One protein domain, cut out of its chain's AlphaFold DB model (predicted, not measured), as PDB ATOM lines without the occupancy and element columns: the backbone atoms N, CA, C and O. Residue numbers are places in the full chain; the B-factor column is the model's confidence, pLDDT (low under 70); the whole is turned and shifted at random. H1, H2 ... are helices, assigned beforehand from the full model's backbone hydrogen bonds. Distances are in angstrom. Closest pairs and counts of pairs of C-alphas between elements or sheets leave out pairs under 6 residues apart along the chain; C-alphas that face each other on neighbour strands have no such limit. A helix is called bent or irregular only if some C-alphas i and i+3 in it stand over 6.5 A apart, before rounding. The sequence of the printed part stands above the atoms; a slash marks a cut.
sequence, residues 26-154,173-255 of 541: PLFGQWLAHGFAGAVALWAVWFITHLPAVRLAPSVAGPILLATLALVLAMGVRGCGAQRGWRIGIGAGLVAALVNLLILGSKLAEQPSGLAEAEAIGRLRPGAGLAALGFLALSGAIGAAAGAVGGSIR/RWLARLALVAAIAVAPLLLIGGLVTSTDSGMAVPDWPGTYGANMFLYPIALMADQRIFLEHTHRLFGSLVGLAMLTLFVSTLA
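AT A GLANCE: This is residues 26 to 154 and 173 to 255 of the 541 residues of an uncharacterized protein of Phycisphaerales bacterium (UniProt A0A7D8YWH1). Six helices stand in an elongated up-and-down bundle with H1 in its middle: the H5 and H6 hairpin packs on one side of H1, and H2 and H3 pack on the rest of it, with H4 beyond them. H1, H5 and H6 run nearly side by side, while H3 and H4 slant past H1, and the long links, residues 109 to 127 and 199 to 226, gather at one end of the bundle. The printed part has 212 residues with six named helices, H1 to H6 in order along the chain, and no named strand; the class is all helix. The whole is compact, with a radius of gyration of the C-alphas of 17.5 A, and spans 54 by 34 by 32 A.

HOW THE PARTS SIT: The longest helix, H6, residues 227 to 255, touches H5, residues 173 to 198, closest at the C-alphas of Ala 182 and Ala 245, 5.3 A apart. These two form a helical hairpin at a shallow tilt of 21 degrees, opposite ways. H6 touches H1, residues 26 to 50, with the C-alphas of Phe 36 and Ala 245 closest at 7.1 A, at a shallow tilt of 8 degrees, opposite ways. H1 touches H5 the same way at a shallow tilt of 19 degrees, closest at the C-alphas of Ala 33 and Leu 178, 4.4 A apart. H1 and H3, residues 82 to 108, are the hubs, touching four helices each. They touch the same way at a steep tilt of 43 degrees, with the C-alphas of Gly 35 and Ala 92 closest at 3.9 A. H3 and H6 only just touch, with 3 pairs of C-alphas within 8 A, through residues 99 to 103 and 237 to 241 alone; Ile 103 and Leu 237 are closest, their C-alphas 7.1 A apart. H2, residues 58 to 76, forms a helical hairpin with H1 at a shallow tilt of 31 degrees, closest at the C-alphas of Gly 38 and Leu 69, 5.4 A apart. H4, residues 128 to 152, forms a helical hairpin with H3 at a shallow tilt of 31 degrees, closest at the C-alphas of Gly 89 and Gly 143, 4.2 A apart. H4 touches H2 with residues 142 to 151 alone, closest at the C-alphas of Ala 74 and Gly 150, 3.9 A apart. H1 and H4 are apart, as are H3 and H5. Every O i to N i+4 pair is within hydrogen-bond range in H1, H4 and H6, against 14 of 15 in H2, 17 of 23 in H3 and 18 of 22 in H5.

IN THESE COORDINATES: H6 is 41.7 A long from first to last C-alpha and ends at C-alpha 255, (36.077, -34.051, -64.128). H5 measures 38.2 A, H4 36.1 A, H1 35.7 A, H3 34.4 A and H2 26.6 A. H1 begins at C-alpha 26, (40.813, -23.332, -62.539). H3 has a kink of 63 degrees near residue 102; it is neither bent nor irregular, but only just, with C-alphas 103 and 106 6.1 A apart.

THE WHOLE: The two C-alphas farthest apart are those of Ala 116 and Arg 154, at 56.9 A. Residues 155 to 172 are not printed, and C-alphas 154 and 173 are 18.9 A apart across this cut. The links H3 to H4, 19 residues, and H5 to H6, 28 residues, are long; in the latter, residues 210 to 211 pair briefly with 214 to 215, antiparallel. The mean pLDDT of the printed part is 91.5, and no printed residue is under 70.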
ATOM      1  N   PRO A  26      39.676 -23.039 -63.401       71.00
ATOM      2  CA  PRO A  26      40.813 -23.332 -62.539       71.00
ATOM      3  C   PRO A  26      40.679 -22.611 -61.193       71.00
ATOM      4  O   PRO A  26      41.457 -22.873 -60.276       71.00
ATOM      5  N   LEU A  27      39.719 -21.687 -61.068       85.44
ATOM      6  CA  LEU A  27      39.429 -20.967 -59.838       85.44
ATOM      7  C   LEU A  27      38.707 -21.871 -58.835       85.44
ATOM      8  O   LEU A  27      39.149 -21.959 -57.693       85.44
ATOM      9  N   PHE A  28      37.680 -22.610 -59.269       89.44
ATOM     10  CA  PHE A  28      36.955 -23.539 -58.394       89.44
ATOM     11  C   PHE A  28      37.871 -24.647 -57.859       89.44
ATOM     12  O   PHE A  28      37.900 -24.922 -56.663       89.44
ATOM     13  N   GLY A  29      38.722 -25.215 -58.719       89.94
ATOM     14  CA  GLY A  29      39.726 -26.188 -58.286       89.94
ATOM     15  C   GLY A  29      40.702 -25.637 -57.234       89.94
ATOM     16  O   GLY A  29      41.108 -26.349 -56.314       89.94
ATOM     17  N   GLN A  30      41.054 -24.349 -57.321       91.56
ATOM     18  CA  GLN A  30      41.870 -23.674 -56.306       91.56
ATOM     19  C   GLN A  30      41.106 -23.433 -55.000       91.56
ATOM     20  O   GLN A  30      41.710 -23.571 -53.936       91.56
ATOM     21  N   TRP A  31      39.805 -23.133 -55.061       95.25
ATOM     22  CA  TRP A  31      38.950 -23.053 -53.872       95.25
ATOM     23  C   TRP A  31      38.937 -24.379 -53.119       95.25
ATOM     24  O   TRP A  31      39.172 -24.388 -51.916       95.25
ATOM     25  N   LEU A  32      38.769 -25.498 -53.833       95.44
ATOM     26  CA  LEU A  32      38.824 -26.832 -53.237       95.44
ATOM     27  C   LEU A  32      40.186 -27.100 -52.589       95.44
ATOM     28  O   LEU A  32      40.264 -27.369 -51.393       95.44
ATOM     29  N   ALA A  33      41.280 -26.981 -53.346       94.88
ATOM     30  CA  ALA A  33      42.608 -27.326 -52.841       94.88
ATOM     31  C   ALA A  33      43.025 -26.492 -51.614       94.88
ATOM     32  O   ALA A  33      43.574 -27.037 -50.658       94.88
ATOM     33  N   HIS A  34      42.778 -25.179 -51.631       95.81
ATOM     34  CA  HIS A  34      43.142 -24.299 -50.519       95.81
ATOM     35  C   HIS A  34      42.137 -24.351 -49.365       95.81
ATOM     36  O   HIS A  34      42.553 -24.271 -48.212       95.81
ATOM     37  N   GLY A  35      40.849 -24.546 -49.650       97.69
ATOM     38  CA  GLY A  35      39.822 -24.694 -48.624       97.69
ATOM     39  C   GLY A  35      40.000 -25.965 -47.801       97.69
ATOM     40  O   GLY A  35      40.023 -25.894 -46.576       97.69
ATOM     41  N   PHE A  36      40.254 -27.108 -48.448       98.12
ATOM     42  CA  PHE A  36      40.600 -28.341 -47.730       98.12
ATOM     43  C   PHE A  36      41.908 -28.204 -46.945       98.12
ATOM     44  O   PHE A  36      41.992 -28.708 -45.830       98.12
ATOM     45  N   ALA A  37      42.917 -27.493 -47.467       97.88
ATOM     46  CA  ALA A  37      44.152 -27.249 -46.716       97.88
ATOM     47  C   ALA A  37      43.885 -26.448 -45.432       97.88
ATOM     48  O   ALA A  37      44.402 -26.797 -44.371       97.88
ATOM     49  N   GLY A  38      43.054 -25.402 -45.526       97.62
ATOM     50  CA  GLY A  38      42.614 -24.606 -44.381       97.62
ATOM     51  C   GLY A  38      41.825 -25.431 -43.364       97.62
ATOM     52  O   GLY A  38      42.111 -25.349 -42.173       97.62
ATOM     53  N   ALA A  39      40.892 -26.268 -43.829       97.94
ATOM     54  CA  ALA A  39      40.115 -27.158 -42.968       97.94
ATOM     55  C   ALA A  39      41.004 -28.180 -42.241       97.94
ATOM     56  O   ALA A  39      40.973 -28.252 -41.020       97.94
ATOM     57  N   VAL A  40      41.872 -28.906 -42.954       98.06
ATOM     58  CA  VAL A  40      42.776 -29.903 -42.349       98.06
ATOM     59  C   VAL A  40      43.666 -29.276 -41.271       98.06
ATOM     60  O   VAL A  40      43.823 -29.847 -40.193       98.06
ATOM     61  N   ALA A  41      44.222 -28.089 -41.530       97.50
ATOM     62  CA  ALA A  41      45.041 -27.379 -40.549       97.50
ATOM     63  C   ALA A  41      44.228 -26.938 -39.324       97.50
ATOM     64  O   ALA A  41      44.666 -27.137 -38.192       97.50
ATOM     65  N   LEU A  42      43.031 -26.381 -39.543       96.25
ATOM     66  CA  LEU A  42      42.118 -26.003 -38.467       96.25
ATOM     67  C   LEU A  42      41.732 -27.194 -37.599       96.25
ATOM     68  O   LEU A  42      41.732 -27.059 -36.384       96.25
ATOM     69  N   TRP A  43      41.443 -28.351 -38.191       97.00
ATOM     70  CA  TRP A  43      41.080 -29.556 -37.450       97.00
ATOM     71  C   TRP A  43      42.238 -30.073 -36.607       97.00
ATOM     72  O   TRP A  43      42.040 -30.409 -35.442       97.00
ATOM     73  N   ALA A  44      43.455 -30.092 -37.156       96.56
ATOM     74  CA  ALA A  44      44.645 -30.486 -36.406       96.56
ATOM     75  C   ALA A  44      44.902 -29.553 -35.207       96.56
ATOM     76  O   ALA A  44      45.160 -30.022 -34.099       96.56
ATOM     77  N   VAL A  45      44.776 -28.236 -35.399       96.44
ATOM     78  CA  VAL A  45      44.919 -27.251 -34.313       96.44
ATOM     79  C   VAL A  45      43.753 -27.333 -33.324       96.44
ATOM     80  O   VAL A  45      43.959 -27.237 -32.115       96.44
ATOM     81  N   TRP A  46      42.530 -27.551 -33.806       95.06
ATOM     82  CA  TRP A  46      41.351 -27.731 -32.964       95.06
ATOM     83  C   TRP A  46      41.523 -28.941 -32.047       95.06
ATOM     84  O   TRP A  46      41.333 -28.800 -30.844       95.06
ATOM     85  N   PHE A  47      41.987 -30.072 -32.584       95.06
ATOM     86  CA  PHE A  47      42.248 -31.285 -31.810       95.06
ATOM     87  C   PHE A  47      43.217 -31.015 -30.653       95.06
ATOM     88  O   PHE A  47      42.913 -31.338 -29.512       95.06
ATOM     89  N   ILE A  48      44.345 -30.351 -30.928       94.19
ATOM     90  CA  ILE A  48      45.353 -30.032 -29.903       94.19
ATOM     91  C   ILE A  48      44.790 -29.074 -28.846       94.19
ATOM     92  O   ILE A  48      44.981 -29.279 -27.652       94.19
ATOM     93  N   THR A  49      44.090 -28.022 -29.275       93.75
ATOM     94  CA  THR A  49      43.570 -26.984 -28.366       93.75
ATOM     95  C   THR A  49      42.380 -27.451 -27.523       93.75
ATOM     96  O   THR A  49      42.140 -26.875 -26.462       93.75
ATOM     97  N   HIS A  50      41.648 -28.475 -27.975       91.94
ATOM     98  CA  HIS A  50      40.463 -29.018 -27.303       91.94
ATOM     99  C   HIS A  50      40.703 -30.383 -26.644       91.94
ATOM    100  O   HIS A  50      39.780 -30.912 -26.031       91.94
ATOM    101  N   LEU A  51      41.920 -30.934 -26.728       91.06
ATOM    102  CA  LEU A  51      42.295 -32.152 -26.011       91.06
ATOM    103  C   LEU A  51      41.971 -31.982 -24.514       91.06
ATOM    104  O   LEU A  51      42.384 -30.962 -23.960       91.06
ATOM    105  N   PRO A  52      41.293 -32.925 -23.833       88.50
ATOM    106  CA  PRO A  52      40.878 -32.744 -22.436       88.50
ATOM    107  C   PRO A  52      42.016 -32.385 -21.472       88.50
ATOM    108  O   PRO A  52      41.822 -31.566 -20.579       88.50
ATOM    109  N   ALA A  53      43.223 -32.906 -21.714       84.31
ATOM    110  CA  ALA A  53      44.427 -32.578 -20.946       84.31
ATOM    111  C   ALA A  53      44.962 -31.141 -21.158       84.31
ATOM    112  O   ALA A  53      45.768 -30.670 -20.363       84.31
ATOM    113  N   VAL A  54      44.555 -30.452 -22.232       88.12
ATOM    114  CA  VAL A  54      45.004 -29.088 -22.588       88.12
ATOM    115  C   VAL A  54      43.874 -28.068 -22.422       88.12
ATOM    116  O   VAL A  54      44.079 -27.017 -21.823       88.12
ATOM    117  N   ARG A  55      42.701 -28.371 -22.997       87.56
ATOM    118  CA  ARG A  55      41.425 -27.637 -22.955       87.56
ATOM    119  C   ARG A  55      41.576 -26.117 -22.818       87.56
ATOM    120  O   ARG A  55      41.227 -25.526 -21.796       87.56
ATOM    121  N   LEU A  56      42.065 -25.468 -23.875       93.25
ATOM    122  CA  LEU A  56      42.237 -24.016 -23.877       93.25
ATOM    123  C   LEU A  56      40.892 -23.283 -23.795       93.25
ATOM    124  O   LEU A  56      39.904 -23.675 -24.421       93.25
ATOM    125  N   ALA A  57      40.881 -22.154 -23.083       93.00
ATOM    126  CA  ALA A  57      39.719 -21.275 -23.024       93.00
ATOM    127  C   ALA A  57      39.320 -20.785 -24.435       93.00
ATOM    128  O   ALA A  57      40.201 -20.494 -25.256       93.00
ATOM    129  N   PRO A  58      38.016 -20.613 -24.737       90.50
ATOM    130  CA  PRO A  58      37.559 -20.153 -26.051       90.50
ATOM    131  C   PRO A  58      38.167 -18.816 -26.498       90.50
ATOM    132  O   PRO A  58      38.406 -18.627 -27.691       90.50
ATOM    133  N   SER A  59      38.465 -17.923 -25.547       94.19
ATOM    134  CA  SER A  59      39.129 -16.633 -25.781       94.19
ATOM    135  C   SER A  59      40.555 -16.770 -26.324       94.19
ATOM    136  O   SER A  59      41.038 -15.855 -26.981       94.19
ATOM    137  N   VAL A  60      41.212 -17.910 -26.095       95.81
ATOM    138  CA  VAL A  60      42.568 -18.214 -26.576       95.81
ATOM    139  C   VAL A  60      42.516 -19.119 -27.807       95.81
ATOM    140  O   VAL A  60      43.152 -18.833 -28.822       95.81
ATOM    141  N   ALA A  61      41.715 -20.188 -27.758       94.06
ATOM    142  CA  ALA A  61      41.593 -21.138 -28.862       94.06
ATOM    143  C   ALA A  61      41.019 -20.485 -30.133       94.06
ATOM    144  O   ALA A  61      41.495 -20.757 -31.236       94.06
ATOM    145  N   GLY A  62      40.024 -19.600 -29.991       93.12
ATOM    146  CA  GLY A  62      39.382 -18.906 -31.112       93.12
ATOM    147  C   GLY A  62      40.376 -18.125 -31.980       93.12
ATOM    148  O   GLY A  62      40.498 -18.434 -33.167       93.12
ATOM    149  N   PRO A  63      41.135 -17.166 -31.418       95.88
ATOM    150  CA  PRO A  63      42.157 -16.429 -32.159       95.88
ATOM    151  C   PRO A  63      43.214 -17.321 -32.821       95.88
ATOM    152  O   PRO A  63      43.571 -17.074 -33.971       95.88
ATOM    153  N   ILE A  64      43.674 -18.385 -32.149       97.06
ATOM    154  CA  ILE A  64      44.649 -19.335 -32.715       97.06
ATOM    155  C   ILE A  64      44.083 -20.022 -33.966       97.06
ATOM    156  O   ILE A  64      44.772 -20.128 -34.985       97.06
ATOM    157  N   LEU A  65      42.823 -20.461 -33.919       95.81
ATOM    158  CA  LEU A  65      42.149 -21.086 -35.058       95.81
ATOM    159  C   LEU A  65      42.002 -20.098 -36.226       95.81
ATOM    160  O   LEU A  65      42.379 -20.418 -37.354       95.81
ATOM    161  N   LEU A  66      41.533 -18.873 -35.966       95.69
ATOM    162  CA  LEU A  66      41.383 -17.845 -37.005       95.69
ATOM    163  C   LEU A  66      42.733 -17.459 -37.632       95.69
ATOM    164  O   LEU A  66      42.833 -17.354 -38.856       95.69
ATOM    165  N   ALA A  67      43.781 -17.312 -36.818       97.19
ATOM    166  CA  ALA A  67      45.137 -17.036 -37.285       97.19
ATOM    167  C   ALA A  67      45.695 -18.191 -38.130       97.19
ATOM    168  O   ALA A  67      46.298 -17.951 -39.176       97.19
ATOM    169  N   THR A  68      45.443 -19.439 -37.726       97.56
ATOM    170  CA  THR A  68      45.823 -20.636 -38.492       97.56
ATOM    171  C   THR A  68      45.158 -20.638 -39.866       97.56
ATOM    172  O   THR A  68      45.840 -20.819 -40.877       97.56
ATOM    173  N   LEU A  69      43.845 -20.385 -39.925       97.00
ATOM    174  CA  LEU A  69      43.107 -20.302 -41.187       97.00
ATOM    175  C   LEU A  69      43.683 -19.210 -42.092       97.00
ATOM    176  O   LEU A  69      44.022 -19.479 -43.246       97.00
ATOM    177  N   ALA A  70      43.839 -17.995 -41.561       97.69
ATOM    178  CA  ALA A  70      44.383 -16.865 -42.305       97.69
ATOM    179  C   ALA A  70      45.791 -17.172 -42.843       97.69
ATOM    180  O   ALA A  70      46.065 -16.957 -44.024       97.69
ATOM    181  N   LEU A  71      46.668 -17.742 -42.011       97.38
ATOM    182  CA  LEU A  71      48.035 -18.082 -42.392       97.38
ATOM    183  C   LEU A  71      48.073 -19.125 -43.513       97.38
ATOM    184  O   LEU A  71      48.778 -18.933 -44.505       97.38
ATOM    185  N   VAL A  72      47.313 -20.217 -43.392       96.81
ATOM    186  CA  VAL A  72      47.296 -21.290 -44.400       96.81
ATOM    187  C   VAL A  72      46.754 -20.783 -45.736       96.81
ATOM    188  O   VAL A  72      47.351 -21.062 -46.782       96.81
ATOM    189  N   LEU A  73      45.676 -19.991 -45.714       95.88
ATOM    190  CA  LEU A  73      45.101 -19.406 -46.925       95.88
ATOM    191  C   LEU A  73      46.060 -18.404 -47.582       95.88
ATOM    192  O   LEU A  73      46.318 -18.516 -48.783       95.88
ATOM    193  N   ALA A  74      46.663 -17.496 -46.807       95.06
ATOM    194  CA  ALA A  74      47.649 -16.541 -47.316       95.06
ATOM    195  C   ALA A  74      48.862 -17.255 -47.930       95.06
ATOM    196  O   ALA A  74      49.302 -16.933 -49.035       95.06
ATOM    197  N   MET A  75      49.380 -18.282 -47.251       92.69
ATOM    198  CA  MET A  75      50.528 -19.059 -47.716       92.69
ATOM    199  C   MET A  75      50.230 -19.866 -48.984       92.69
ATOM    200  O   MET A  75      51.150 -20.084 -49.786       92.69
ATOM    201  N   GLY A  76      48.978 -20.296 -49.168       87.94
ATOM    202  CA  GLY A  76      48.511 -21.067 -50.319       87.94
ATOM    203  C   GLY A  76      48.491 -20.280 -51.630       87.94
ATOM    204  O   GLY A  76      48.784 -20.858 -52.679       87.94
ATOM    205  N   VAL A  77      48.224 -18.971 -51.569       88.69
ATOM    206  CA  VAL A  77      48.036 -18.108 -52.753       88.69
ATOM    207  C   VAL A  77      49.229 -17.195 -53.066       88.69
ATOM    208  O   VAL A  77      49.132 -16.298 -53.901       88.69
ATOM    209  N   ARG A  78      50.384 -17.411 -52.428       88.94
ATOM    210  CA  ARG A  78      51.583 -16.580 -52.641       88.94
ATOM    211  C   ARG A  78      51.992 -16.480 -54.111       88.94
ATOM    212  O   ARG A  78      52.063 -17.495 -54.808       88.94
ATOM    213  N   GLY A  79      52.310 -15.262 -54.554       75.88
ATOM    214  CA  GLY A  79      52.768 -14.976 -55.917       75.88
ATOM    215  C   GLY A  79      51.686 -15.064 -57.001       75.88
ATOM    216  O   GLY A  79      52.020 -15.144 -58.178       75.88
ATOM    217  N   CYS A  80      50.391 -15.085 -56.650       81.44
ATOM    218  CA  CYS A  80      49.310 -15.055 -57.648       81.44
ATOM    219  C   CYS A  80      48.802 -13.642 -57.989       81.44
ATOM    220  O   CYS A  80      47.933 -13.514 -58.853       81.44
ATOM    221  N   GLY A  81      49.305 -12.607 -57.304       83.75
ATOM    222  CA  GLY A  81      48.824 -11.228 -57.377       83.75
ATOM    223  C   GLY A  81      47.601 -10.982 -56.488       83.75
ATOM    224  O   GLY A  81      46.739 -11.856 -56.351       83.75
ATOM    225  N   ALA A  82      47.500  -9.781 -55.906       84.44
ATOM    226  CA  ALA A  82      46.444  -9.409 -54.958       84.44
ATOM    227  C   ALA A  82      45.031  -9.641 -55.524       84.44
ATOM    228  O   ALA A  82      44.212 -10.297 -54.883       84.44
ATOM    229  N   GLN A  83      44.774  -9.186 -56.760       86.38
ATOM    230  CA  GLN A  83      43.465  -9.274 -57.425       86.38
ATOM    231  C   GLN A  83      42.973 -10.717 -57.612       86.38
ATOM    232  O   GLN A  83      41.779 -10.999 -57.533       86.38
ATOM    233  N   ARG A  84      43.885 -11.657 -57.872       88.12
ATOM    234  CA  ARG A  84      43.535 -13.076 -57.967       88.12
ATOM    235  C   ARG A  84      43.471 -13.723 -56.585       88.12
ATOM    236  O   ARG A  84      42.612 -14.569 -56.351       88.12
ATOM    237  N   GLY A  85      44.361 -13.302 -55.690       90.81
ATOM    238  CA  GLY A  85      44.512 -13.829 -54.341       90.81
ATOM    239  C   GLY A  85      43.239 -13.712 -53.520       90.81
ATOM    240  O   GLY A  85      42.793 -14.718 -52.978       90.81
ATOM    241  N   TRP A  86      42.590 -12.544 -53.496       94.56
ATOM    242  CA  TRP A  86      41.345 -12.372 -52.732       94.56
ATOM    243  C   TRP A  86      40.185 -13.214 -53.292       94.56
ATOM    244  O   TRP A  86      39.430 -13.799 -52.521       94.56
ATOM    245  N   ARG A  87      40.082 -13.370 -54.623       94.88
ATOM    246  CA  ARG A  87      39.057 -14.215 -55.274       94.88
ATOM    247  C   ARG A  87      39.244 -15.699 -54.970       94.88
ATOM    248  O   ARG A  87      38.269 -16.420 -54.778       94.88
ATOM    249  N   ILE A  88      40.492 -16.174 -54.957       93.62
ATOM    250  CA  ILE A  88      40.810 -17.538 -54.513       93.62
ATOM    251  C   ILE A  88      40.512 -17.668 -53.017       93.62
ATOM    252  O   ILE A  88      39.911 -18.651 -52.595       93.62
ATOM    253  N   GLY A  89      40.906 -16.656 -52.247       95.94
ATOM    254  CA  GLY A  89      40.763 -16.575 -50.804       95.94
ATOM    255  C   GLY A  89      39.321 -16.687 -50.320       95.94
ATOM    256  O   GLY A  89      39.061 -17.520 -49.460       95.94
ATOM    257  N   ILE A  90      38.379 -15.933 -50.902       97.31
ATOM    258  CA  ILE A  90      36.946 -16.025 -50.556       97.31
ATOM    259  C   ILE A  90      36.451 -17.458 -50.711       97.31
ATOM    260  O   ILE A  90      35.927 -18.041 -49.766       97.31
ATOM    261  N   GLY A  91      36.638 -18.048 -51.892       96.94
ATOM    262  CA  GLY A  91      36.126 -19.387 -52.157       96.94
ATOM    263  C   GLY A  91      36.815 -20.470 -51.333       96.94
ATOM    264  O   GLY A  91      36.150 -21.381 -50.850       96.94
ATOM    265  N   ALA A  92      38.123 -20.349 -51.098       97.19
ATOM    266  CA  ALA A  92      38.842 -21.239 -50.193       97.19
ATOM    267  C   ALA A  92      38.337 -21.111 -48.745       97.19
ATOM    268  O   ALA A  92      38.141 -22.125 -48.081       97.19
ATOM    269  N   GLY A  93      38.068 -19.890 -48.273       97.88
ATOM    270  CA  GLY A  93      37.470 -19.631 -46.962       97.88
ATOM    271  C   GLY A  93      36.073 -20.238 -46.821       97.88
ATOM    272  O   GLY A  93      35.788 -20.876 -45.811       97.88
ATOM    273  N   LEU A  94      35.229 -20.123 -47.852       98.12
ATOM    274  CA  LEU A  94      33.894 -20.731 -47.879       98.12
ATOM    275  C   LEU A  94      33.952 -22.264 -47.895       98.12
ATOM    276  O   LEU A  94      33.246 -22.907 -47.122       98.12
ATOM    277  N   VAL A  95      34.816 -22.861 -48.723       98.06
ATOM    278  CA  VAL A  95      35.024 -24.320 -48.736       98.06
ATOM    279  C   VAL A  95      35.532 -24.798 -47.376       98.06
ATOM    280  O   VAL A  95      35.007 -25.773 -46.844       98.06
ATOM    281  N   ALA A  96      36.511 -24.104 -46.783       97.94
ATOM    282  CA  ALA A  96      37.000 -24.432 -45.447       97.94
ATOM    283  C   ALA A  96      35.864 -24.375 -44.416       97.94
ATOM    284  O   ALA A  96      35.709 -25.312 -43.641       97.94
ATOM    285  N   ALA A  97      35.032 -23.327 -44.437       96.81
ATOM    286  CA  ALA A  97      33.886 -23.196 -43.539       96.81
ATOM    287  C   ALA A  97      32.896 -24.357 -43.679       96.81
ATOM    288  O   ALA A  97      32.529 -24.958 -42.676       96.81
ATOM    289  N   LEU A  98      32.515 -24.716 -44.909       96.56
ATOM    290  CA  LEU A  98      31.603 -25.833 -45.170       96.56
ATOM    291  C   LEU A  98      32.141 -27.154 -44.608       96.56
ATOM    292  O   LEU A  98      31.403 -27.889 -43.961       96.56
ATOM    293  N   VAL A  99      33.432 -27.433 -44.796       97.06
ATOM    294  CA  VAL A  99      34.066 -28.637 -44.236       97.06
ATOM    295  C   VAL A  99      34.144 -28.560 -42.706       97.06
ATOM    296  O   VAL A  99      33.876 -29.538 -42.015       97.06
ATOM    297  N   ASN A 100      34.462 -27.391 -42.147       95.50
ATOM    298  CA  ASN A 100      34.566 -27.187 -40.701       95.50
ATOM    299  C   ASN A 100      33.219 -27.238 -39.972       95.50
ATOM    300  O   ASN A 100      33.208 -27.450 -38.762       95.50
ATOM    301  N   LEU A 101      32.087 -27.105 -40.666       92.81
ATOM    302  CA  LEU A 101      30.778 -27.349 -40.059       92.81
ATOM    303  C   LEU A 101      30.612 -28.800 -39.590       92.81
ATOM    304  O   LEU A 101      29.844 -29.027 -38.663       92.81
ATOM    305  N   LEU A 102      31.363 -29.762 -40.140       90.81
ATOM    306  CA  LEU A 102      31.327 -31.148 -39.656       90.81
ATOM    307  C   LEU A 102      31.852 -31.279 -38.215       90.81
ATOM    308  O   LEU A 102      31.418 -32.166 -37.496       90.81
ATOM    309  N   ILE A 103      32.756 -30.398 -37.770       87.00
ATOM    310  CA  ILE A 103      33.260 -30.394 -36.385       87.00
ATOM    311  C   ILE A 103      32.584 -29.320 -35.531       87.00
ATOM    312  O   ILE A 103      32.268 -29.544 -34.363       87.00
ATOM    313  N   LEU A 104      32.304 -28.153 -36.121       83.56
ATOM    314  CA  LEU A 104      31.627 -27.045 -35.451       83.56
ATOM    315  C   LEU A 104      30.127 -27.307 -35.254       83.56
ATOM    316  O   LEU A 104      29.517 -26.648 -34.416       83.56
ATOM    317  N   GLY A 105      29.547 -28.275 -35.969       80.25
ATOM    318  CA  GLY A 105      28.174 -28.743 -35.776       80.25
ATOM    319  C   GLY A 105      27.887 -29.116 -34.322       80.25
ATOM    320  O   GLY A 105      26.840 -28.743 -33.799       80.25
ATOM    321  N   SER A 106      28.876 -29.678 -33.620       84.75
ATOM    322  CA  SER A 106      28.811 -29.932 -32.177       84.75
ATOM    323  C   SER A 106      28.487 -28.679 -31.357       84.75
ATOM    324  O   SER A 106      27.785 -28.788 -30.365       84.75
ATOM    325  N   LYS A 107      28.935 -27.479 -31.770       86.88
ATOM    326  CA  LYS A 107      28.622 -26.187 -31.120       86.88
ATOM    327  C   LYS A 107      27.309 -25.560 -31.591       86.88
ATOM    328  O   LYS A 107      26.848 -24.587 -30.988       86.88
ATOM    329  N   LEU A 108      26.752 -26.051 -32.698       88.94
ATOM    330  CA  LEU A 108      25.418 -25.680 -33.169       88.94
ATOM    331  C   LEU A 108      24.330 -26.480 -32.445       88.94
ATOM    332  O   LEU A 108      23.183 -26.039 -32.433       88.94
ATOM    333  N   ALA A 109      24.690 -27.604 -31.825       89.06
ATOM    334  CA  ALA A 109      23.823 -28.359 -30.937       89.06
ATOM    335  C   ALA A 109      23.759 -27.756 -29.520       89.06
ATOM    336  O   ALA A 109      24.679 -27.054 -29.076       89.06
ATOM    337  N   GLU A 110      22.666 -28.032 -28.813       90.12
ATOM    338  CA  GLU A 110      22.520 -27.781 -27.377       90.12
ATOM    339  C   GLU A 110      23.627 -28.510 -26.589       90.12
ATOM    340  O   GLU A 110      24.155 -29.532 -27.027       90.12
ATOM    341  N   GLN A 111      24.050 -27.932 -25.459       89.62
ATOM    342  CA  GLN A 111      25.157 -28.445 -24.639       89.62
ATOM    343  C   GLN A 111      24.629 -28.915 -23.279       89.62
ATOM    344  O   GLN A 111      24.671 -28.132 -22.327       89.62
ATOM    345  N   PRO A 112      24.114 -30.151 -23.189       88.62
ATOM    346  CA  PRO A 112      23.620 -30.702 -21.935       88.62
ATOM    347  C   PRO A 112      24.742 -30.920 -20.917       88.62
ATOM    348  O   PRO A 112      25.913 -31.076 -21.283       88.62
ATOM    349  N   SER A 113      24.375 -30.967 -19.635       83.12
ATOM    350  CA  SER A 113      25.326 -31.203 -18.541       83.12
ATOM    351  C   SER A 113      25.720 -32.679 -18.377       83.12
ATOM    352  O   SER A 113      26.774 -32.976 -17.815       83.12
ATOM    353  N   GLY A 114      24.916 -33.603 -18.912       80.31
ATOM    354  CA  GLY A 114      25.175 -35.041 -18.876       80.31
ATOM    355  C   GLY A 114      24.229 -35.842 -19.771       80.31
ATOM    356  O   GLY A 114      23.287 -35.302 -20.348       80.31
ATOM    357  N   LEU A 115      24.468 -37.155 -19.865       78.31
ATOM    358  CA  LEU A 115      23.676 -38.074 -20.701       78.31
ATOM    359  C   LEU A 115      22.206 -38.213 -20.259       78.31
ATOM    360  O   LEU A 115      21.383 -38.692 -21.033       78.31
ATOM    361  N   ALA A 116      21.865 -37.777 -19.041       77.81
ATOM    362  CA  ALA A 116      20.494 -37.775 -18.530       77.81
ATOM    363  C   ALA A 116      19.572 -36.789 -19.275       77.81
ATOM    364  O   ALA A 116      18.366 -37.005 -19.339       77.81
ATOM    365  N   GLU A 117      20.123 -35.736 -19.888       81.81
ATOM    366  CA  GLU A 117      19.377 -34.768 -20.705       81.81
ATOM    367  C   GLU A 117      19.243 -35.257 -22.161       81.81
ATOM    368  O   GLU A 117      19.561 -34.542 -23.115       81.81
ATOM    369  N   ALA A 118      18.800 -36.504 -22.345       75.06
ATOM    370  CA  ALA A 118      18.806 -37.187 -23.640       75.06
ATOM    371  C   ALA A 118      18.045 -36.424 -24.745       75.06
ATOM    372  O   ALA A 118      18.469 -36.430 -25.898       75.06
ATOM    373  N   GLU A 119      16.969 -35.710 -24.393       79.31
ATOM    374  CA  GLU A 119      16.160 -34.917 -25.333       79.31
ATOM    375  C   GLU A 119      16.908 -33.721 -25.950       79.31
ATOM    376  O   GLU A 119      16.549 -33.261 -27.038       79.31
ATOM    377  N   ALA A 120      17.948 -33.214 -25.279       79.56
ATOM    378  CA  ALA A 120      18.775 -32.109 -25.770       79.56
ATOM    379  C   ALA A 120      19.922 -32.591 -26.679       79.56
ATOM    380  O   ALA A 120      20.487 -31.816 -27.458       79.56
ATOM    381  N   ILE A 121      20.289 -33.877 -26.617       83.56
ATOM    382  CA  ILE A 121      21.438 -34.414 -27.351       83.56
ATOM    383  C   ILE A 121      21.149 -34.400 -28.857       83.56
ATOM    384  O   ILE A 121      20.225 -35.037 -29.356       83.56
ATOM    385  N   GLY A 122      21.976 -33.671 -29.609       81.81
ATOM    386  CA  GLY A 122      21.845 -33.546 -31.063       81.81
ATOM    387  C   GLY A 122      20.770 -32.555 -31.524       81.81
ATOM    388  O   GLY A 122      20.643 -32.327 -32.730       81.81
ATOM    389  N   ARG A 123      20.036 -31.914 -30.603       88.62
ATOM    390  CA  ARG A 123      19.093 -30.838 -30.925       88.62
ATOM    391  C   ARG A 123      19.852 -29.555 -31.252       88.62
ATOM    392  O   ARG A 123      20.787 -29.183 -30.554       88.62
ATOM    393  N   LEU A 124      19.460 -28.862 -32.321       91.31
ATOM    394  CA  LEU A 124      20.063 -27.575 -32.680       91.31
ATOM    395  C   LEU A 124      19.634 -26.479 -31.703       91.31
ATOM    396  O   LEU A 124      18.444 -26.301 -31.452       91.31
ATOM    397  N   ARG A 125      20.598 -25.678 -31.243       91.81
ATOM    398  CA  ARG A 125      20.325 -24.520 -30.388       91.81
ATOM    399  C   ARG A 125      19.552 -23.432 -31.155       91.81
ATOM    400  O   ARG A 125      19.749 -23.276 -32.371       91.81
ATOM    401  N   PRO A 126      18.763 -22.588 -30.470       93.12
ATOM    402  CA  PRO A 126      18.152 -21.414 -31.088       93.12
ATOM    403  C   PRO A 126      19.192 -20.546 -31.819       93.12
ATOM    404  O   PRO A 126      20.261 -20.240 -31.290       93.12
ATOM    405  N   GLY A 127      18.909 -20.176 -33.073       92.38
ATOM    406  CA  GLY A 127      19.826 -19.378 -33.897       92.38
ATOM    407  C   GLY A 127      21.005 -20.146 -34.516       92.38
ATOM    408  O   GLY A 127      21.893 -19.516 -35.091       92.38
ATOM    409  N   ALA A 128      21.026 -21.486 -34.462       92.38
ATOM    410  CA  ALA A 128      22.063 -22.310 -35.098       92.38
ATOM    411  C   ALA A 128      22.288 -21.967 -36.585       92.38
ATOM    412  O   ALA A 128      23.433 -21.832 -37.017       92.38
ATOM    413  N   GLY A 129      21.212 -21.752 -37.351       93.06
ATOM    414  CA  GLY A 129      21.305 -21.362 -38.763       93.06
ATOM    415  C   GLY A 129      22.014 -20.018 -38.967       93.06
ATOM    416  O   GLY A 129      22.904 -19.910 -39.809       93.06
ATOM    417  N   LEU A 130      21.693 -19.012 -38.145       94.81
ATOM    418  CA  LEU A 130      22.356 -17.707 -38.194       94.81
ATOM    419  C   LEU A 130      23.835 -17.813 -37.797       94.81
ATOM    420  O   LEU A 130      24.689 -17.205 -38.438       94.81
ATOM    421  N   ALA A 131      24.154 -18.624 -36.784       93.06
ATOM    422  CA  ALA A 131      25.533 -18.882 -36.381       93.06
ATOM    423  C   ALA A 131      26.340 -19.566 -37.499       93.06
ATOM    424  O   ALA A 131      27.484 -19.183 -37.747       93.06
ATOM    425  N   ALA A 132      25.740 -20.526 -38.211       93.88
ATOM    426  CA  ALA A 132      26.361 -21.161 -39.369       93.88
ATOM    427  C   ALA A 132      26.618 -20.138 -40.487       93.88
ATOM    428  O   ALA A 132      27.751 -20.012 -40.947       93.88
ATOM    429  N   LEU A 133      25.616 -19.340 -40.870       95.50
ATOM    430  CA  LEU A 133      25.772 -18.294 -41.888       95.50
ATOM    431  C   LEU A 133      26.846 -17.264 -41.508       95.50
ATOM    432  O   LEU A 133      27.686 -16.916 -42.341       95.50
ATOM    433  N   GLY A 134      26.874 -16.827 -40.245       95.12
ATOM    434  CA  GLY A 134      27.909 -15.934 -39.723       95.12
ATOM    435  C   GLY A 134      29.310 -16.544 -39.808       95.12
ATOM    436  O   GLY A 134      30.259 -15.863 -40.192       95.12
ATOM    437  N   PHE A 135      29.444 -17.845 -39.533       94.31
ATOM    438  CA  PHE A 135      30.710 -18.566 -39.671       94.31
ATOM    439  C   PHE A 135      31.185 -18.669 -41.130       94.31
ATOM    440  O   PHE A 135      32.374 -18.456 -41.399       94.31
ATOM    441  N   LEU A 136      30.278 -18.938 -42.080       96.44
ATOM    442  CA  LEU A 136      30.600 -18.915 -43.513       96.44
ATOM    443  C   LEU A 136      31.057 -17.519 -43.952       96.44
ATOM    444  O   LEU A 136      32.097 -17.393 -44.602       96.44
ATOM    445  N   ALA A 137      30.315 -16.476 -43.571       97.50
ATOM    446  CA  ALA A 137      30.635 -15.093 -43.919       97.50
ATOM    447  C   ALA A 137      31.997 -14.663 -43.353       97.50
ATOM    448  O   ALA A 137      32.840 -14.156 -44.096       97.50
ATOM    449  N   LEU A 138      32.255 -14.937 -42.069       96.44
ATOM    450  CA  LEU A 138      33.530 -14.637 -41.416       96.44
ATOM    451  C   LEU A 138      34.695 -15.365 -42.094       96.44
ATOM    452  O   LEU A 138      35.724 -14.755 -42.380       96.44
ATOM    453  N   SER A 139      34.536 -16.654 -42.396       97.31
ATOM    454  CA  SER A 139      35.581 -17.440 -43.062       97.31
ATOM    455  C   SER A 139      35.847 -16.956 -44.489       97.31
ATOM    456  O   SER A 139      37.002 -16.893 -44.908       97.31
ATOM    457  N   GLY A 140      34.802 -16.564 -45.226       97.81
ATOM    458  CA  GLY A 140      34.928 -15.933 -46.539       97.81
ATOM    459  C   GLY A 140      35.666 -14.591 -46.472       97.81
ATOM    460  O   GLY A 140      36.554 -14.347 -47.287       97.81
ATOM    461  N   ALA A 141      35.366 -13.756 -45.472       98.12
ATOM    462  CA  ALA A 141      36.027 -12.468 -45.254       98.12
ATOM    463  C   ALA A 141      37.507 -12.626 -44.860       98.12
ATOM    464  O   ALA A 141      38.377 -11.990 -45.460       98.12
ATOM    465  N   ILE A 142      37.814 -13.526 -43.917       97.81
ATOM    466  CA  ILE A 142      39.194 -13.888 -43.559       97.81
ATOM    467  C   ILE A 142      39.925 -14.413 -44.791       97.81
ATOM    468  O   ILE A 142      41.050 -14.001 -45.061       97.81
ATOM    469  N   GLY A 143      39.275 -15.283 -45.565       97.62
ATOM    470  CA  GLY A 143      39.805 -15.797 -46.816       97.62
ATOM    471  C   GLY A 143      40.124 -14.688 -47.814       97.62
ATOM    472  O   GLY A 143      41.216 -14.685 -48.375       97.62
ATOM    473  N   ALA A 144      39.230 -13.715 -48.002       97.75
ATOM    474  CA  ALA A 144      39.454 -12.558 -48.869       97.75
ATOM    475  C   ALA A 144      40.701 -11.766 -48.449       97.75
ATOM    476  O   ALA A 144      41.587 -11.525 -49.272       97.75
ATOM    477  N   ALA A 145      40.782 -11.404 -47.164       97.50
ATOM    478  CA  ALA A 145      41.868 -10.607 -46.604       97.50
ATOM    479  C   ALA A 145      43.208 -11.355 -46.664       97.50
ATOM    480  O   ALA A 145      44.180 -10.857 -47.235       97.50
ATOM    481  N   ALA A 146      43.245 -12.590 -46.158       96.81
ATOM    482  CA  ALA A 146      44.413 -13.460 -46.226       96.81
ATOM    483  C   ALA A 146      44.848 -13.706 -47.675       96.81
ATOM    484  O   ALA A 146      46.040 -13.702 -47.981       96.81
ATOM    485  N   GLY A 147      43.883 -13.874 -48.580       95.56
ATOM    486  CA  GLY A 147      44.120 -14.057 -50.000       95.56
ATOM    487  C   GLY A 147      44.762 -12.835 -50.660       95.56
ATOM    488  O   GLY A 147      45.714 -12.982 -51.425       95.56
ATOM    489  N   ALA A 148      44.283 -11.628 -50.346       95.38
ATOM    490  CA  ALA A 148      44.856 -10.376 -50.839       95.38
ATOM    491  C   ALA A 148      46.298 -10.183 -50.343       95.38
ATOM    492  O   ALA A 148      47.202  -9.917 -51.141       95.38
ATOM    493  N   VAL A 149      46.523 -10.385 -49.038       95.31
ATOM    494  CA  VAL A 149      47.848 -10.285 -48.407       95.31
ATOM    495  C   VAL A 149      48.796 -11.319 -49.004       95.31
ATOM    496  O   VAL A 149      49.840 -10.965 -49.547       95.31
ATOM    497  N   GLY A 150      48.407 -12.595 -48.984       92.06
ATOM    498  CA  GLY A 150      49.187 -13.701 -49.527       92.06
ATOM    499  C   GLY A 150      49.529 -13.503 -50.999       92.06
ATOM    500  O   GLY A 150      50.690 -13.636 -51.386       92.06
ATOM    501  N   GLY A 151      48.548 -13.100 -51.811       89.38
ATOM    502  CA  GLY A 151      48.722 -12.822 -53.237       89.38
ATOM    503  C   GLY A 151      49.729 -11.707 -53.532       89.38
ATOM    504  O   GLY A 151      50.320 -11.709 -54.612       89.38
ATOM    505  N   SER A 152      49.957 -10.803 -52.575       90.88
ATOM    506  CA  SER A 152      50.907  -9.686 -52.671       90.88
ATOM    507  C   SER A 152      52.340 -10.064 -52.267       90.88
ATOM    508  O   SER A 152      53.278  -9.320 -52.546       90.88
ATOM    509  N   ILE A 153      52.547 -11.228 -51.636       89.56
ATOM    510  CA  ILE A 153      53.879 -11.698 -51.231       89.56
ATOM    511  C   ILE A 153      54.662 -12.149 -52.470       89.56
ATOM    512  O   ILE A 153      54.344 -13.174 -53.084       89.56
ATOM    513  N   ARG A 154      55.728 -11.410 -52.801       80.06
ATOM    514  CA  ARG A 154      56.627 -11.716 -53.923       80.06
ATOM    515  C   ARG A 154      57.406 -13.000 -53.660       80.06
ATOM    516  O   ARG A 154      58.019 -13.171 -52.605       80.06
ATOM    517  N   ARG A 173      47.754 -26.841 -61.322       78.75
ATOM    518  CA  ARG A 173      48.396 -27.503 -60.165       78.75
ATOM    519  C   ARG A 173      47.444 -27.816 -59.017       78.75
ATOM    520  O   ARG A 173      47.863 -28.436 -58.041       78.75
ATOM    521  N   TRP A 174      46.206 -27.342 -59.078       87.00
ATOM    522  CA  TRP A 174      45.264 -27.458 -57.969       87.00
ATOM    523  C   TRP A 174      44.914 -28.918 -57.661       87.00
ATOM    524  O   TRP A 174      44.871 -29.269 -56.489       87.00
ATOM    525  N   LEU A 175      44.792 -29.785 -58.673       88.06
ATOM    526  CA  LEU A 175      44.469 -31.200 -58.464       88.06
ATOM    527  C   LEU A 175      45.604 -31.937 -57.739       88.06
ATOM    528  O   LEU A 175      45.370 -32.681 -56.793       88.06
ATOM    529  N   ALA A 176      46.853 -31.658 -58.123       89.12
ATOM    530  CA  ALA A 176      48.035 -32.181 -57.441       89.12
ATOM    531  C   ALA A 176      48.125 -31.699 -55.984       89.12
ATOM    532  O   ALA A 176      48.508 -32.455 -55.095       89.12
ATOM    533  N   ARG A 177      47.767 -30.432 -55.732       92.19
ATOM    534  CA  ARG A 177      47.706 -29.875 -54.374       92.19
ATOM    535  C   ARG A 177      46.596 -30.518 -53.556       92.19
ATOM    536  O   ARG A 177      46.853 -30.870 -52.417       92.19
ATOM    537  N   LEU A 178      45.409 -30.696 -54.132       94.50
ATOM    538  CA  LEU A 178      44.296 -31.373 -53.474       94.50
ATOM    539  C   LEU A 178      44.682 -32.809 -53.098       94.50
ATOM    540  O   LEU A 178      44.447 -33.214 -51.968       94.50
ATOM    541  N   ALA A 179      45.357 -33.540 -53.991       94.62
ATOM    542  CA  ALA A 179      45.861 -34.882 -53.698       94.62
ATOM    543  C   ALA A 179      46.884 -34.893 -52.554       94.62
ATOM    544  O   ALA A 179      46.826 -35.749 -51.675       94.62
ATOM    545  N   LEU A 180      47.797 -33.917 -52.536       96.19
ATOM    546  CA  LEU A 180      48.753 -33.751 -51.444       96.19
ATOM    547  C   LEU A 180      48.047 -33.429 -50.120       96.19
ATOM    548  O   LEU A 180      48.383 -34.019 -49.102       96.19
ATOM    549  N   VAL A 181      47.072 -32.519 -50.129       97.19
ATOM    550  CA  VAL A 181      46.280 -32.157 -48.945       97.19
ATOM    551  C   VAL A 181      45.495 -33.360 -48.431       97.19
ATOM    552  O   VAL A 181      45.528 -33.624 -47.235       97.19
ATOM    553  N   ALA A 182      44.856 -34.126 -49.318       96.31
ATOM    554  CA  ALA A 182      44.138 -35.342 -48.955       96.31
ATOM    555  C   ALA A 182      45.078 -36.388 -48.334       96.31
ATOM    556  O   ALA A 182      44.746 -36.968 -47.306       96.31
ATOM    557  N   ALA A 183      46.280 -36.583 -48.890       97.06
ATOM    558  CA  ALA A 183      47.287 -37.459 -48.293       97.06
ATOM    559  C   ALA A 183      47.782 -36.941 -46.928       97.06
ATOM    560  O   ALA A 183      47.927 -37.726 -45.995       97.06
ATOM    561  N   ILE A 184      48.000 -35.627 -46.781       96.56
ATOM    562  CA  ILE A 184      48.387 -35.002 -45.504       96.56
ATOM    563  C   ILE A 184      47.282 -35.159 -44.453       96.56
ATOM    564  O   ILE A 184      47.602 -35.389 -43.293       96.56
ATOM    565  N   ALA A 185      46.004 -35.094 -44.838       97.12
ATOM    566  CA  ALA A 185      44.870 -35.267 -43.927       97.12
ATOM    567  C   ALA A 185      44.836 -36.654 -43.258       97.12
ATOM    568  O   ALA A 185      44.307 -36.790 -42.157       97.12
ATOM    569  N   VAL A 186      45.443 -37.672 -43.879       96.38
ATOM    570  CA  VAL A 186      45.566 -39.019 -43.297       96.38
ATOM    571  C   VAL A 186      46.547 -39.044 -42.118       96.38
ATOM    572  O   VAL A 186      46.395 -39.861 -41.217       96.38
ATOM    573  N   ALA A 187      47.537 -38.145 -42.071       93.88
ATOM    574  CA  ALA A 187      48.532 -38.125 -40.998       93.88
ATOM    575  C   ALA A 187      47.931 -37.869 -39.598       93.88
ATOM    576  O   ALA A 187      48.171 -38.692 -38.713       93.88
ATOM    577  N   PRO A 188      47.129 -36.806 -39.356       95.31
ATOM    578  CA  PRO A 188      46.457 -36.642 -38.070       95.31
ATOM    579  C   PRO A 188      45.453 -37.770 -37.801       95.31
ATOM    580  O   PRO A 188      45.370 -38.219 -36.666       95.31
ATOM    581  N   LEU A 189      44.767 -38.304 -38.820       96.75
ATOM    582  CA  LEU A 189      43.883 -39.464 -38.647       96.75
ATOM    583  C   LEU A 189      44.634 -40.679 -38.074       96.75
ATOM    584  O   LEU A 189      44.157 -41.299 -37.126       96.75
ATOM    585  N   LEU A 190      45.812 -40.999 -38.618       95.62
ATOM    586  CA  LEU A 190      46.645 -42.101 -38.130       95.62
ATOM    587  C   LEU A 190      47.222 -41.827 -36.741       95.62
ATOM    588  O   LEU A 190      47.240 -42.739 -35.926       95.62
ATOM    589  N   LEU A 191      47.658 -40.595 -36.456       96.19
ATOM    590  CA  LEU A 191      48.144 -40.217 -35.124       96.19
ATOM    591  C   LEU A 191      47.050 -40.375 -34.065       96.19
ATOM    592  O   LEU A 191      47.284 -40.988 -33.029       96.19
ATOM    593  N   ILE A 192      45.847 -39.872 -34.346       96.56
ATOM    594  CA  ILE A 192      44.708 -39.992 -33.434       96.56
ATOM    595  C   ILE A 192      44.277 -41.461 -33.322       96.56
ATOM    596  O   ILE A 192      43.998 -41.916 -32.223       96.56
ATOM    597  N   GLY A 193      44.301 -42.242 -34.407       95.25
ATOM    598  CA  GLY A 193      44.044 -43.688 -34.345       95.25
ATOM    599  C   GLY A 193      45.083 -44.446 -33.507       95.25
ATOM    600  O   GLY A 193      44.747 -45.362 -32.752       95.25
ATOM    601  N   GLY A 194      46.348 -44.028 -33.579       94.25
ATOM    602  CA  GLY A 194      47.420 -44.495 -32.706       94.25
ATOM    603  C   GLY A 194      47.146 -44.173 -31.239       94.25
ATOM    604  O   GLY A 194      47.270 -45.067 -30.406       94.25
ATOM    605  N   LEU A 195      46.679 -42.955 -30.936       95.12
ATOM    606  CA  LEU A 195      46.252 -42.574 -29.586       95.12
ATOM    607  C   LEU A 195      45.072 -43.426 -29.122       95.12
ATOM    608  O   LEU A 195      45.180 -44.057 -28.082       95.12
ATOM    609  N   VAL A 196      44.005 -43.538 -29.920       94.00
ATOM    610  CA  VAL A 196      42.815 -44.351 -29.612       94.00
ATOM    611  C   VAL A 196      43.185 -45.788 -29.261       94.00
ATOM    612  O   VAL A 196      42.637 -46.360 -28.326       94.00
ATOM    613  N   THR A 197      44.117 -46.382 -30.004       89.75
ATOM    614  CA  THR A 197      44.574 -47.750 -29.727       89.75
ATOM    615  C   THR A 197      45.540 -47.840 -28.553       89.75
ATOM    616  O   THR A 197      45.576 -48.873 -27.904       89.75
ATOM    617  N   SER A 198      46.318 -46.793 -28.278       90.50
ATOM    618  CA  SER A 198      47.322 -46.797 -27.210       90.50
ATOM    619  C   SER A 198      46.772 -46.394 -25.847       90.50
ATOM    620  O   SER A 198      47.369 -46.731 -24.836       90.50
ATOM    621  N   THR A 199      45.663 -45.662 -25.807       90.88
ATOM    622  CA  THR A 199      44.951 -45.309 -24.573       90.88
ATOM    623  C   THR A 199      43.761 -46.227 -24.317       90.88
ATOM    624  O   THR A 199      42.904 -45.885 -23.508       90.88
ATOM    625  N   ASP A 200      43.676 -47.353 -25.035       88.75
ATOM    626  CA  ASP A 200      42.572 -48.311 -24.974       88.75
ATOM    627  C   ASP A 200      41.191 -47.631 -25.098       88.75
ATOM    628  O   ASP A 200      40.243 -47.957 -24.390       88.75
ATOM    629  N   SER A 201      41.084 -46.639 -25.985       91.12
ATOM    630  CA  SER A 201      39.855 -45.870 -26.233       91.12
ATOM    631  C   SER A 201      39.024 -46.428 -27.378       91.12
ATOM    632  O   SER A 201      38.026 -45.835 -27.742       91.12
ATOM    633  N   GLY A 202      39.457 -47.509 -28.029       88.00
ATOM    634  CA  GLY A 202      38.877 -47.959 -29.299       88.00
ATOM    635  C   GLY A 202      37.452 -48.513 -29.237       88.00
ATOM    636  O   GLY A 202      36.956 -48.868 -30.302       88.00
ATOM    637  N   MET A 203      36.872 -48.622 -28.037       88.31
ATOM    638  CA  MET A 203      35.533 -49.154 -27.736       88.31
ATOM    639  C   MET A 203      34.785 -48.274 -26.709       88.31
ATOM    640  O   MET A 203      33.850 -48.729 -26.051       88.31
ATOM    641  N   ALA A 204      35.222 -47.025 -26.536       90.50
ATOM    642  CA  ALA A 204      34.639 -46.042 -25.630       90.50
ATOM    643  C   ALA A 204      33.293 -45.470 -26.120       90.50
ATOM    644  O   ALA A 204      32.569 -44.865 -25.335       90.50
ATOM    645  N   VAL A 205      32.946 -45.625 -27.399       90.81
ATOM    646  CA  VAL A 205      31.659 -45.237 -27.990       90.81
ATOM    647  C   VAL A 205      30.968 -46.495 -28.541       90.81
ATOM    648  O   VAL A 205      31.527 -47.143 -29.427       90.81
ATOM    649  N   PRO A 206      29.762 -46.852 -28.061       88.75
ATOM    650  CA  PRO A 206      29.186 -48.188 -28.269       88.75
ATOM    651  C   PRO A 206      28.514 -48.404 -29.635       88.75
ATOM    652  O   PRO A 206      28.204 -49.535 -29.998       88.75
ATOM    653  N   ASP A 207      28.251 -47.342 -30.391       87.25
ATOM    654  CA  ASP A 207      27.470 -47.368 -31.626       87.25
ATOM    655  C   ASP A 207      28.248 -46.808 -32.824       87.25
ATOM    656  O   ASP A 207      29.252 -46.117 -32.669       87.25
ATOM    657  N   TRP A 208      27.784 -47.095 -34.042       85.44
ATOM    658  CA  TRP A 208      28.235 -46.485 -35.297       85.44
ATOM    659  C   TRP A 208      27.085 -46.560 -36.319       85.44
ATOM    660  O   TRP A 208      26.400 -47.579 -36.347       85.44
ATOM    661  N   PRO A 209      26.841 -45.539 -37.170       85.00
ATOM    662  CA  PRO A 209      27.616 -44.307 -37.387       85.00
ATOM    663  C   PRO A 209      27.347 -43.175 -36.378       85.00
ATOM    664  O   PRO A 209      27.869 -42.072 -36.548       85.00
ATOM    665  N   GLY A 210      26.530 -43.426 -35.352       88.12
ATOM    666  CA  GLY A 210      26.216 -42.469 -34.292       88.12
ATOM    667  C   GLY A 210      27.329 -42.263 -33.258       88.12
ATOM    668  O   GLY A 210      28.456 -42.752 -33.381       88.12
ATOM    669  N   THR A 211      27.018 -41.456 -32.249       89.69
ATOM    670  CA  THR A 211      27.759 -41.370 -30.987       89.69
ATOM    671  C   THR A 211      26.739 -41.268 -29.865       89.69
ATOM    672  O   THR A 211      26.063 -40.246 -29.742       89.69
ATOM    673  N   TYR A 212      26.606 -42.340 -29.086       88.62
ATOM    674  CA  TYR A 212      25.596 -42.483 -28.036       88.62
ATOM    675  C   TYR A 212      24.170 -42.215 -28.553       88.62
ATOM    676  O   TYR A 212      23.395 -41.492 -27.932       88.62
ATOM    677  N   GLY A 213      23.832 -42.753 -29.733       85.19
ATOM    678  CA  GLY A 213      22.508 -42.618 -30.352       85.19
ATOM    679  C   GLY A 213      22.258 -41.286 -31.069       85.19
ATOM    680  O   GLY A 213      21.258 -41.148 -31.771       85.19
ATOM    681  N   ALA A 214      23.171 -40.317 -30.959       87.62
ATOM    682  CA  ALA A 214      23.074 -39.038 -31.653       87.62
ATOM    683  C   ALA A 214      23.861 -39.028 -32.971       87.62
ATOM    684  O   ALA A 214      24.806 -39.792 -33.179       87.62
ATOM    685  N   ASN A 215      23.511 -38.098 -33.864       89.25
ATOM    686  CA  ASN A 215      24.321 -37.824 -35.049       89.25
ATOM    687  C   ASN A 215      25.720 -37.347 -34.622       89.25
ATOM    688  O   ASN A 215      25.835 -36.333 -33.933       89.25
ATOM    689  N   MET A 216      26.778 -38.032 -35.072       90.31
ATOM    690  CA  MET A 216      28.153 -37.732 -34.654       90.31
ATOM    691  C   MET A 216      28.579 -36.273 -34.905       90.31
ATOM    692  O   MET A 216      29.314 -35.712 -34.104       90.31
ATOM    693  N   PHE A 217      28.092 -35.611 -35.960       93.00
ATOM    694  CA  PHE A 217      28.475 -34.222 -36.260       93.00
ATOM    695  C   PHE A 217      27.780 -33.191 -35.363       93.00
ATOM    696  O   PHE A 217      28.183 -32.028 -35.330       93.00
ATOM    697  N   LEU A 218      26.728 -33.605 -34.653       91.75
ATOM    698  CA  LEU A 218      25.967 -32.789 -33.706       91.75
ATOM    699  C   LEU A 218      26.148 -33.272 -32.262       91.75
ATOM    700  O   LEU A 218      25.480 -32.757 -31.367       91.75
ATOM    701  N   TYR A 219      27.032 -34.245 -32.019       92.00
ATOM    702  CA  TYR A 219      27.277 -34.739 -30.671       92.00
ATOM    703  C   TYR A 219      27.881 -33.615 -29.802       92.00
ATOM    704  O   TYR A 219      28.878 -33.005 -30.212       92.00
ATOM    705  N   PRO A 220      27.288 -33.285 -28.639       89.94
ATOM    706  CA  PRO A 220      27.720 -32.144 -27.837       89.94
ATOM    707  C   PRO A 220      29.139 -32.306 -27.288       89.94
ATOM    708  O   PRO A 220      29.472 -33.314 -26.666       89.94
ATOM    709  N   ILE A 221      29.972 -31.273 -27.441       87.44
ATOM    710  CA  ILE A 221      31.355 -31.298 -26.941       87.44
ATOM    711  C   ILE A 221      31.415 -31.369 -25.410       87.44
ATOM    712  O   ILE A 221      32.381 -31.894 -24.862       87.44
ATOM    713  N   ALA A 222      30.384 -30.869 -24.719       86.56
ATOM    714  CA  ALA A 222      30.270 -30.953 -23.264       86.56
ATOM    715  C   ALA A 222      30.295 -32.402 -22.745       86.56
ATOM    716  O   ALA A 222      30.831 -32.649 -21.668       86.56
ATOM    717  N   LEU A 223      29.796 -33.355 -23.539       88.00
ATOM    718  CA  LEU A 223      29.733 -34.775 -23.182       88.00
ATOM    719  C   LEU A 223      31.029 -35.543 -23.503       88.00
ATOM    720  O   LEU A 223      31.165 -36.704 -23.139       88.00
ATOM    721  N   MET A 224      32.014 -34.896 -24.136       88.94
ATOM    722  CA  MET A 224      33.322 -35.483 -24.467       88.94
ATOM    723  C   MET A 224      34.400 -35.124 -23.430       88.94
ATOM    724  O   MET A 224      35.569 -34.957 -23.778       88.94
ATOM    725  N   ALA A 225      34.017 -34.924 -22.165       85.19
ATOM    726  CA  ALA A 225      34.959 -34.577 -21.100       85.19
ATOM    727  C   ALA A 225      35.941 -35.722 -20.794       85.19
ATOM    728  O   ALA A 225      37.103 -35.464 -20.473       85.19
ATOM    729  N   ASP A 226      35.489 -36.969 -20.937       87.56
ATOM    730  CA  ASP A 226      36.342 -38.150 -20.842       87.56
ATOM    731  C   ASP A 226      37.307 -38.225 -22.039       87.56
ATOM    732  O   ASP A 226      36.910 -38.113 -23.205       87.56
ATOM    733  N   GLN A 227      38.597 -38.437 -21.757       89.81
ATOM    734  CA  GLN A 227      39.637 -38.472 -22.784       89.81
ATOM    735  C   GLN A 227      39.459 -39.624 -23.778       89.81
ATOM    736  O   GLN A 227      39.772 -39.457 -24.958       89.81
ATOM    737  N   ARG A 228      38.963 -40.783 -23.343       91.94
ATOM    738  CA  ARG A 228      38.757 -41.943 -24.215       91.94
ATOM    739  C   ARG A 228      37.617 -41.681 -25.194       91.94
ATOM    740  O   ARG A 228      37.816 -41.863 -26.395       91.94
ATOM    741  N   ILE A 229      36.500 -41.131 -24.710       92.62
ATOM    742  CA  ILE A 229      35.374 -40.708 -25.562       92.62
ATOM    743  C   ILE A 229      35.831 -39.636 -26.558       92.62
ATOM    744  O   ILE A 229      35.575 -39.760 -27.756       92.62
ATOM    745  N   PHE A 230      36.558 -38.611 -26.094       93.69
ATOM    746  CA  PHE A 230      37.084 -37.557 -26.964       93.69
ATOM    747  C   PHE A 230      37.975 -38.124 -28.075       93.69
ATOM    748  O   PHE A 230      37.802 -37.783 -29.246       93.69
ATOM    749  N   LEU A 231      38.934 -38.990 -27.735       94.88
ATOM    750  CA  LEU A 231      39.863 -39.565 -28.709       94.88
ATOM    751  C   LEU A 231      39.135 -40.423 -29.745       94.88
ATOM    752  O   LEU A 231      39.387 -40.271 -30.942       94.88
ATOM    753  N   GLU A 232      38.217 -41.288 -29.316       94.19
ATOM    754  CA  GLU A 232      37.483 -42.138 -30.249       94.19
ATOM    755  C   GLU A 232      36.558 -41.324 -31.157       94.19
ATOM    756  O   GLU A 232      36.585 -41.476 -32.383       94.19
ATOM    757  N   HIS A 233      35.777 -40.410 -30.582       94.06
ATOM    758  CA  HIS A 233      34.863 -39.571 -31.344       94.06
ATOM    759  C   HIS A 233      35.612 -38.688 -32.352       94.06
ATOM    760  O   HIS A 233      35.267 -38.643 -33.535       94.06
ATOM    761  N   THR A 234      36.698 -38.035 -31.931       94.44
ATOM    762  CA  THR A 234      37.490 -37.194 -32.838       94.44
ATOM    763  C   THR A 234      38.180 -38.009 -33.929       94.44
ATOM    764  O   THR A 234      38.221 -37.555 -35.073       94.44
ATOM    765  N   HIS A 235      38.632 -39.236 -33.652       95.44
ATOM    766  CA  HIS A 235      39.138 -40.140 -34.688       95.44
ATOM    767  C   HIS A 235      38.094 -40.397 -35.788       95.44
ATOM    768  O   HIS A 235      38.413 -40.295 -36.977       95.44
ATOM    769  N   ARG A 236      36.831 -40.647 -35.408       93.56
ATOM    770  CA  ARG A 236      35.707 -40.849 -36.346       93.56
ATOM    771  C   ARG A 236      35.434 -39.599 -37.192       93.56
ATOM    772  O   ARG A 236      35.254 -39.699 -38.410       93.56
ATOM    773  N   LEU A 237      35.480 -38.414 -36.577       94.56
ATOM    774  CA  LEU A 237      35.350 -37.142 -37.294       94.56
ATOM    775  C   LEU A 237      36.479 -36.966 -38.323       94.56
ATOM    776  O   LEU A 237      36.209 -36.648 -39.484       94.56
ATOM    777  N   PHE A 238      37.740 -37.205 -37.943       96.31
ATOM    778  CA  PHE A 238      38.870 -37.144 -38.881       96.31
ATOM    779  C   PHE A 238      38.737 -38.177 -40.009       96.31
ATOM    780  O   PHE A 238      39.113 -37.886 -41.147       96.31
ATOM    781  N   GLY A 239      38.151 -39.346 -39.732       94.12
ATOM    782  CA  GLY A 239      37.805 -40.341 -40.748       94.12
ATOM    783  C   GLY A 239      36.848 -39.772 -41.798       94.12
ATOM    784  O   GLY A 239      37.087 -39.916 -42.998       94.12
ATOM    785  N   SER A 240      35.826 -39.033 -41.357       92.56
ATOM    786  CA  SER A 240      34.878 -38.340 -42.242       92.56
ATOM    787  C   SER A 240      35.543 -37.228 -43.062       92.56
ATOM    788  O   SER A 240      35.298 -37.123 -44.265       92.56
ATOM    789  N   LEU A 241      36.438 -36.437 -42.456       95.56
ATOM    790  CA  LEU A 241      37.224 -35.414 -43.159       95.56
ATOM    791  C   LEU A 241      38.086 -36.026 -44.274       95.56
ATOM    792  O   LEU A 241      38.093 -35.526 -45.402       95.56
ATOM    793  N   VAL A 242      38.803 -37.114 -43.973       95.44
ATOM    794  CA  VAL A 242      39.627 -37.835 -44.954       95.44
ATOM    795  C   VAL A 242      38.755 -38.432 -46.056       95.44
ATOM    796  O   VAL A 242      39.077 -38.267 -47.233       95.44
ATOM    797  N   GLY A 243      37.630 -39.060 -45.702       91.12
ATOM    798  CA  GLY A 243      36.660 -39.584 -46.663       91.12
ATOM    799  C   GLY A 243      36.170 -38.511 -47.638       91.12
ATOM    800  O   GLY A 243      36.239 -38.701 -48.853       91.12
ATOM    801  N   LEU A 244      35.775 -37.344 -47.123       93.00
ATOM    802  CA  LEU A 244      35.318 -36.216 -47.935       93.00
ATOM    803  C   LEU A 244      36.434 -35.633 -48.819       93.00
ATOM    804  O   LEU A 244      36.195 -35.323 -49.991       93.00
ATOM    805  N   ALA A 245      37.659 -35.505 -48.303       94.69
ATOM    806  CA  ALA A 245      38.806 -35.033 -49.082       94.69
ATOM    807  C   ALA A 245      39.140 -35.988 -50.243       94.69
ATOM    808  O   ALA A 245      39.395 -35.540 -51.364       94.69
ATOM    809  N   MET A 246      39.086 -37.300 -49.998       90.12
ATOM    810  CA  MET A 246      39.346 -38.332 -51.007       90.12
ATOM    811  C   MET A 246      38.220 -38.422 -52.038       90.12
ATOM    812  O   MET A 246      38.501 -38.518 -53.233       90.12
ATOM    813  N   LEU A 247      36.959 -38.296 -51.615       86.88
ATOM    814  CA  LEU A 247      35.812 -38.205 -52.521       86.88
ATOM    815  C   LEU A 247      35.911 -36.964 -53.418       86.88
ATOM    816  O   LEU A 247      35.729 -37.052 -54.632       86.88
ATOM    817  N   THR A 248      36.275 -35.816 -52.843       90.81
ATOM    818  CA  THR A 248      36.462 -34.574 -53.602       90.81
ATOM    819  C   THR A 248      37.599 -34.719 -54.607       90.81
ATOM    820  O   THR A 248      37.448 -34.322 -55.763       90.81
ATOM    821  N   LEU A 249      38.727 -35.316 -54.205       89.50
ATOM    822  CA  LEU A 249      39.841 -35.623 -55.101       89.50
ATOM    823  C   LEU A 249      39.403 -36.545 -56.240       89.50
ATOM    824  O   LEU A 249      39.756 -36.303 -57.394       89.50
ATOM    825  N   PHE A 250      38.635 -37.582 -55.928       83.44
ATOM    826  CA  PHE A 250      38.129 -38.531 -56.903       83.44
ATOM    827  C   PHE A 250      37.244 -37.849 -57.954       83.44
ATOM    828  O   PHE A 250      37.574 -37.887 -59.141       83.44
ATOM    829  N   VAL A 251      36.193 -37.145 -57.521       82.81
ATOM    830  CA  VAL A 251      35.277 -36.405 -58.409       82.81
ATOM    831  C   VAL A 251      36.042 -35.368 -59.234       82.81
ATOM    832  O   VAL A 251      35.877 -35.284 -60.450       82.81
ATOM    833  N   SER A 252      36.955 -34.634 -58.594       85.81
ATOM    834  CA  SER A 252      37.821 -33.657 -59.261       85.81
ATOM    835  C   SER A 252      38.701 -34.301 -60.332       85.81
ATOM    836  O   SER A 252      38.907 -33.733 -61.404       85.81
ATOM    837  N   THR A 253      39.222 -35.498 -60.066       79.94
ATOM    838  CA  THR A 253      40.064 -36.213 -61.024       79.94
ATOM    839  C   THR A 253      39.244 -36.724 -62.203       79.94
ATOM    840  O   THR A 253      39.717 -36.618 -63.333       79.94
ATOM    841  N   LEU A 254      38.015 -37.203 -61.980       74.62
ATOM    842  CA  LEU A 254      37.100 -37.590 -63.059       74.62
ATOM    843  C   LEU A 254      36.758 -36.411 -63.972       74.62
ATOM    844  O   LEU A 254      36.865 -36.537 -65.190       74.62
ATOM    845  N   ALA A 255      36.419 -35.261 -63.384       77.56
ATOM    846  CA  ALA A 255      36.077 -34.051 -64.128       77.56
ATOM    847  C   ALA A 255      37.246 -33.548 -64.997       77.56
ATOM    848  O   ALA A 255      37.047 -33.035 -66.095       77.56
TER     849      ALA A 255